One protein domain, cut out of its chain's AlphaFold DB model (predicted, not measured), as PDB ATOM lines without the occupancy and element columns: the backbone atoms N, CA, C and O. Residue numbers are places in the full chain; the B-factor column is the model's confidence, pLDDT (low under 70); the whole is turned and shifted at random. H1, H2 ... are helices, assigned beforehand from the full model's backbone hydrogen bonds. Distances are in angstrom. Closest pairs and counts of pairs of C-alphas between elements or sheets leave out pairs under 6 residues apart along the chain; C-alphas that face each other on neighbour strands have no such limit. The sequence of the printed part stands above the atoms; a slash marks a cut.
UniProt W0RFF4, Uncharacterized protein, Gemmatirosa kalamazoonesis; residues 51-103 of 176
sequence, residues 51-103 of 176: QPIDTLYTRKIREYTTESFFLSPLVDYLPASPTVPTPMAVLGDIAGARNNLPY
ATOM      1  N   GLN A  51       7.982 147.905 133.328       85.00
ATOM      2  CA  GLN A  51       7.208 147.291 132.257       85.00
ATOM      3  C   GLN A  51       8.023 146.183 131.562       85.00
ATOM      4  O   GLN A  51       9.092 146.464 131.003       85.00
ATOM      5  N   PRO A  52       7.523 144.931 131.540       89.19
ATOM      6  CA  PRO A  52       8.206 143.835 130.868       89.19
ATOM      7  C   PRO A  52       8.244 144.063 129.352       89.19
ATOM      8  O   PRO A  52       7.384 144.736 128.780       89.19
ATOM      9  N   ILE A  53       9.238 143.478 128.688       90.88
ATOM     10  CA  ILE A  53       9.462 143.615 127.243       90.88
ATOM     11  C   ILE A  53       9.406 142.239 126.590       90.88
ATOM     12  O   ILE A  53       9.957 141.272 127.122       90.88
ATOM     13  N   ASP A  54       8.846 142.174 125.388       90.62
ATOM     14  CA  ASP A  54       9.070 141.038 124.504       90.62
ATOM     15  C   ASP A  54      10.492 141.107 123.916       90.62
ATOM     16  O   ASP A  54      10.788 141.889 123.003       90.62
ATOM     17  N   THR A  55      11.400 140.304 124.475       90.88
ATOM     18  CA  THR A  55      12.818 140.288 124.081       90.88
ATOM     19  C   THR A  55      13.040 139.768 122.662       90.88
ATOM     20  O   THR A  55      13.956 140.243 121.987       90.88
ATOM     21  N   LEU A  56      12.212 138.830 122.191       90.69
ATOM     22  CA  LEU A  56      12.329 138.259 120.848       90.69
ATOM     23  C   LEU A  56      11.851 139.263 119.802       90.69
ATOM     24  O   LEU A  56      12.573 139.537 118.842       90.69
ATOM     25  N   TYR A  57      10.688 139.873 120.030       90.69
ATOM     26  CA  TYR A  57      10.149 140.895 119.136       90.69
ATOM     27  C   TYR A  57      11.080 142.112 119.071       90.69
ATOM     28  O   TYR A  57      11.404 142.602 117.992       90.69
ATOM     29  N   THR A  58      11.588 142.560 120.222       91.62
ATOM     30  CA  THR A  58      12.516 143.701 120.308       91.62
ATOM     31  C   THR A  58      13.834 143.440 119.581       91.62
ATOM     32  O   THR A  58      14.382 144.339 118.943       91.62
ATOM     33  N   ARG A  59      14.346 142.203 119.622       91.69
ATOM     34  CA  ARG A  59      15.530 141.824 118.842       91.69
ATOM     35  C   ARG A  59      15.270 141.959 117.344       91.69
ATOM     36  O   ARG A  59      16.088 142.558 116.655       91.69
ATOM     37  N   LYS A  60      14.120 141.473 116.872       89.69
ATOM     38  CA  LYS A  60      13.724 141.584 115.463       89.69
ATOM     39  C   LYS A  60      13.513 143.030 115.014       89.69
ATOM     40  O   LYS A  60      13.895 143.360 113.899       89.69
ATOM     41  N   ILE A  61      12.983 143.911 115.874       89.56
ATOM     42  CA  ILE A  61      12.903 145.356 115.576       89.56
ATOM     43  C   ILE A  61      14.296 145.891 115.225       89.56
ATOM     44  O   ILE A  61      14.462 146.562 114.211       89.56
ATOM     45  N   ARG A  62      15.309 145.564 116.034       89.44
ATOM     46  CA  ARG A  62      16.689 146.018 115.806       89.44
ATOM     47  C   ARG A  62      17.345 145.356 114.599       89.44
ATOM     48  O   ARG A  62      18.140 146.002 113.939       89.44
ATOM     49  N   GLU A  63      17.018 144.100 114.316       89.56
ATOM     50  CA  GLU A  63      17.529 143.370 113.149       89.56
ATOM     51  C   GLU A  63      16.978 143.922 111.830       89.56
ATOM     52  O   GLU A  63      17.717 144.070 110.860       89.56
ATOM     53  N   TYR A  64      15.684 144.249 111.786       87.56
ATOM     54  CA  TYR A  64      15.042 144.778 110.581       87.56
ATOM     55  C   TYR A  64      15.161 146.296 110.431       87.56
ATOM     56  O   TYR A  64      14.808 146.832 109.382       87.56
ATOM     57  N   THR A  65      15.700 146.988 111.435       86.06
ATOM     58  CA  THR A  65      16.047 148.405 111.323       86.06
ATOM     59  C   THR A  65      17.489 148.531 110.852       86.06
ATOM     60  O   THR A  65      18.407 148.077 111.524       86.06
ATOM     61  N   THR A  66      17.695 149.173 109.705       88.12
ATOM     62  CA  THR A  66      19.025 149.313 109.094       88.12
ATOM     63  C   THR A  66      19.993 150.139 109.935       88.12
ATOM     64  O   THR A  66      21.169 149.810 109.988       88.12
ATOM     65  N   GLU A  67      19.505 151.188 110.601       87.44
ATOM     66  CA  GLU A  67      20.332 152.105 111.385       87.44
ATOM     67  C   GLU A  67      19.653 152.492 112.698       87.44
ATOM     68  O   GLU A  67      18.456 152.785 112.744       87.44
ATOM     69  N   SER A  68      20.428 152.570 113.780       82.75
ATOM     70  CA  SER A  68      19.890 152.812 115.124       82.75
ATOM     71  C   SER A  68      19.227 154.179 115.289       82.75
ATOM     72  O   SER A  68      18.366 154.332 116.149       82.75
ATOM     73  N   PHE A  69      19.601 155.177 114.481       86.00
ATOM     74  CA  PHE A  69      18.998 156.511 114.558       86.00
ATOM     75  C   PHE A  69      17.556 156.555 114.026       86.00
ATOM     76  O   PHE A  69      16.845 157.519 114.305       86.00
ATOM     77  N   PHE A  70      17.094 155.521 113.307       85.62
ATOM     78  CA  PHE A  70      15.681 155.382 112.932       85.62
ATOM     79  C   PHE A  70      14.799 154.912 114.097       85.62
ATOM     80  O   PHE A  70      13.574 155.018 114.022       85.62
ATOM     81  N   LEU A  71      15.402 154.418 115.183       87.25
ATOM     82  CA  LEU A  71      14.685 153.972 116.369       87.25
ATOM     83  C   LEU A  71      14.691 155.060 117.439       87.25
ATOM     84  O   LEU A  71      15.723 155.399 118.020       87.25
ATOM     85  N   SER A  72      13.505 155.588 117.739       88.25
ATOM     86  CA  SER A  72      13.313 156.428 118.918       88.25
ATOM     87  C   SER A  72      13.088 155.559 120.166       88.25
ATOM     88  O   SER A  72      12.594 154.437 120.037       88.25
ATOM     89  N   PRO A  73      13.339 156.082 121.382       84.88
ATOM     90  CA  PRO A  73      13.069 155.375 122.643       84.88
ATOM     91  C   PRO A  73      11.602 154.972 122.887       84.88
ATOM     92  O   PRO A  73      11.288 154.436 123.945       84.88
ATOM     93  N   LEU A  74      10.685 155.307 121.974       85.19
ATOM     94  CA  LEU A  74       9.267 154.949 122.042       85.19
ATOM     95  C   LEU A  74       8.913 153.749 121.157       85.19
ATOM     96  O   LEU A  74       7.833 153.184 121.312       85.19
ATOM     97  N   VAL A  75       9.785 153.386 120.212       84.75
ATOM     98  CA  VAL A  75       9.507 152.373 119.178       84.75
ATOM     99  C   VAL A  75      10.628 151.340 119.036       84.75
ATOM    100  O   VAL A  75      10.535 150.450 118.197       84.75
ATOM    101  N   ASP A  76      11.682 151.423 119.853       86.88
ATOM    102  CA  ASP A  76      12.827 150.507 119.830       86.88
ATOM    103  C   ASP A  76      12.592 149.191 120.595       86.88
ATOM    104  O   ASP A  76      13.484 148.342 120.639       86.88
ATOM    105  N   TYR A  77      11.408 149.012 121.192       87.19
ATOM    106  CA  TYR A  77      10.982 147.796 121.889       87.19
ATOM    107  C   TYR A  77       9.467 147.585 121.799       87.19
ATOM    108  O   TYR A  77       8.700 148.515 121.550       87.19
ATOM    109  N   LEU A  78       9.028 146.354 122.080       89.50
ATOM    110  CA  LEU A  78       7.614 146.030 122.276       89.50
ATOM    111  C   LEU A  78       7.338 145.719 123.758       89.50
ATOM    112  O   LEU A  78       7.910 144.758 124.283       89.50
ATOM    113  N   PRO A  79       6.467 146.482 124.445       88.69
ATOM    114  CA  PRO A  79       5.978 146.102 125.765       88.69
ATOM    115  C   PRO A  79       5.332 144.717 125.746       88.69
ATOM    116  O   PRO A  79       4.447 144.454 124.930       88.69
ATOM    117  N   ALA A  80       5.730 143.844 126.665       86.38
ATOM    118  CA  ALA A  80       5.070 142.560 126.828       86.38
ATOM    119  C   ALA A  80       3.682 142.772 127.447       86.38
ATOM    120  O   ALA A  80       3.533 143.434 128.476       86.38
ATOM    121  N   SER A  81       2.667 142.176 126.828       85.19
ATOM    122  CA  SER A  81       1.316 142.094 127.377       85.19
ATOM    123  C   SER A  81       0.926 140.623 127.518       85.19
ATOM    124  O   SER A  81       1.098 139.871 126.561       85.19
ATOM    125  N   PRO A  82       0.379 140.193 128.669       81.81
ATOM    126  CA  PRO A  82      -0.151 138.838 128.813       81.81
ATOM    127  C   PRO A  82      -1.499 138.657 128.096       81.81
ATOM    128  O   PRO A  82      -1.873 137.541 127.751       81.81
ATOM    129  N   THR A  83      -2.242 139.746 127.882       84.56
ATOM    130  CA  THR A  83      -3.624 139.706 127.376       84.56
ATOM    131  C   THR A  83      -3.694 139.950 125.874       84.56
ATOM    132  O   THR A  83      -4.536 139.373 125.183       84.56
ATOM    133  N   VAL A  84      -2.825 140.830 125.371       85.75
ATOM    134  CA  VAL A  84      -2.831 141.261 123.976       85.75
ATOM    135  C   VAL A  84      -1.773 140.472 123.202       85.75
ATOM    136  O   VAL A  84      -0.586 140.613 123.502       85.75
ATOM    137  N   PRO A  85      -2.169 139.645 122.217       88.06
ATOM    138  CA  PRO A  85      -1.222 138.869 121.428       88.06
ATOM    139  C   PRO A  85      -0.370 139.790 120.555       88.06
ATOM    140  O   PRO A  85      -0.854 140.802 120.049       88.06
ATOM    141  N   THR A  86       0.895 139.428 120.360       89.50
ATOM    142  CA  THR A  86       1.806 140.198 119.511       89.50
ATOM    143  C   THR A  86       1.530 139.929 118.028       89.50
ATOM    144  O   THR A  86       1.068 138.837 117.679       89.50
ATOM    145  N   PRO A  87       1.866 140.868 117.122       86.00
ATOM    146  CA  PRO A  87       1.743 140.638 115.684       86.00
ATOM    147  C   PRO A  87       2.509 139.391 115.233       86.00
ATOM    148  O   PRO A  87       2.004 138.623 114.429       86.00
ATOM    149  N   MET A  88       3.674 139.132 115.832       87.62
ATOM    150  CA  MET A  88       4.497 137.957 115.538       87.62
ATOM    151  C   MET A  88       3.794 136.637 115.867       87.62
ATOM    152  O   MET A  88       3.967 135.665 115.141       87.62
ATOM    153  N   ALA A  89       2.969 136.597 116.916       85.12
ATOM    154  CA  ALA A  89       2.219 135.396 117.275       85.12
ATOM    155  C   ALA A  89       1.079 135.076 116.289       85.12
ATOM    156  O   ALA A  89       0.666 133.924 116.193       85.12
ATOM    157  N   VAL A  90       0.559 136.081 115.574       84.44
ATOM    158  CA  VAL A  90      -0.616 135.938 114.692       84.44
ATOM    159  C   VAL A  90      -0.229 135.934 113.212       84.44
ATOM    160  O   VAL A  90      -0.795 135.176 112.434       84.44
ATOM    161  N   LEU A  91       0.739 136.765 112.829       84.12
ATOM    162  CA  LEU A  91       1.197 136.984 111.452       84.12
ATOM    163  C   LEU A  91       2.515 136.249 111.145       84.12
ATOM    164  O   LEU A  91       3.061 136.387 110.053       84.12
ATOM    165  N   GLY A  92       3.062 135.513 112.117       83.94
ATOM    166  CA  GLY A  92       4.298 134.730 111.997       83.94
ATOM    167  C   GLY A  92       5.595 135.539 112.111       83.94
ATOM    168  O   GLY A  92       6.635 134.983 112.464       83.94
ATOM    169  N   ASP A  93       5.551 136.852 111.876       87.06
ATOM    170  CA  ASP A  93       6.700 137.746 112.031       87.06
ATOM    171  C   ASP A  93       6.301 139.134 112.550       87.06
ATOM    172  O   ASP A  93       5.115 139.446 112.690       87.06
ATOM    173  N   ILE A  94       7.287 139.975 112.872       87.75
ATOM    174  CA  ILE A  94       7.008 141.339 113.311       87.75
ATOM    175  C   ILE A  94       6.321 142.144 112.208       87.75
ATOM    176  O   ILE A  94       6.532 141.928 111.012       87.75
ATOM    177  N   ALA A  95       5.520 143.125 112.616       85.69
ATOM    178  CA  ALA A  95       4.960 144.082 111.675       85.69
ATOM    179  C   ALA A  95       6.094 144.821 110.941       85.69
ATOM    180  O   ALA A  95       6.974 145.392 111.583       85.69
ATOM    181  N   GLY A  96       6.069 144.799 109.605       84.00
ATOM    182  CA  GLY A  96       7.106 145.406 108.764       84.00
ATOM    183  C   GLY A  96       8.327 144.520 108.493       84.00
ATOM    184  O   GLY A  96       9.317 145.019 107.964       84.00
ATOM    185  N   ALA A  97       8.280 143.226 108.837       86.12
ATOM    186  CA  ALA A  97       9.352 142.288 108.515       86.12
ATOM    187  C   ALA A  97       9.615 142.195 107.000       86.12
ATOM    188  O   ALA A  97       8.709 142.285 106.166       86.12
ATOM    189  N   ARG A  98      10.884 141.983 106.634       82.00
ATOM    190  CA  ARG A  98      11.297 141.861 105.231       82.00
ATOM    191  C   ARG A  98      10.625 140.650 104.582       82.00
ATOM    192  O   ARG A  98      10.632 139.564 105.144       82.00
ATOM    193  N   ASN A  99      10.114 140.825 103.362       81.94
ATOM    194  CA  ASN A  99       9.432 139.784 102.582       81.94
ATOM    195  C   ASN A  99       8.158 139.211 103.240       81.94
ATOM    196  O   ASN A  99       7.666 138.183 102.783       81.94
ATOM    197  N   ASN A 100       7.606 139.867 104.268       81.06
ATOM    198  CA  ASN A 100       6.310 139.513 104.839       81.06
ATOM    199  C   ASN A 100       5.309 140.648 104.584       81.06
ATOM    200  O   ASN A 100       5.434 141.745 105.126       81.06
ATOM    201  N   LEU A 101       4.316 140.374 103.741       85.31
ATOM    202  CA  LEU A 101       3.217 141.283 103.428       85.31
ATOM    203  C   LEU A 101       1.906 140.577 103.791       85.31
ATOM    204  O   LEU A 101       1.340 139.889 102.939       85.31
ATOM    205  N   PRO A 102       1.436 140.712 105.045       84.69
ATOM    206  CA  PRO A 102       0.207 140.071 105.488       84.69
ATOM    207  C   PRO A 102      -0.974 140.485 104.615       84.69
ATOM    208  O   PRO A 102      -1.152 141.669 104.304       84.69
ATOM    209  N   TYR A 103      -1.816 139.523 104.246       87.19
ATOM    210  CA  TYR A 103      -3.015 139.836 103.475       87.19
ATOM    211  C   TYR A 103      -3.991 140.651 104.325       87.19
ATOM    212  O   TYR A 103      -4.110 140.450 105.534       87.19
TER     213      TYR A 103
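This is residues 51 to 103 of the 176 residues of an uncharacterized protein of Gemmatirosa kalamazoonesis (UniProt W0RFF4). The domain has little regular structure: it is a flat array of loops holding one ten-residue helix, H1, and one very short helix, H2. A long loop, residues 65 to 86, swings away from the end of H1 and comes back to H2, and residues 92 to 103 form a tail after it. The printed part has 53 residues with two named helices, H1 then H2, and no named strand; the class is all helix, with only 15 residues in named elements. It is compact, with a radius of gyration of the C-alphas of 11.3 A and spans of 31 by 31 by 14 A.

H1, residues 55 to 64, begins at C-alpha 55 (12.818, 140.288, 124.081) and measures 14.4 A. H2, residues 87 to 91, ends at C-alpha 91 (1.197, 136.984, 111.452).

H1 and H2 are close but not clearly touching; their closest C-alphas, of Tyr 57 and Met 88, are 7.3 A apart. In both helices every O i to N i+4 pair is within hydrogen-bond range.

The C-alphas farthest apart, of Gln 51 and Tyr 103, are 31.4 A apart. The link from H1 to H2 is long, with 22 residues. The printed part has no cut, and no printed residue is under 70 in pLDDT.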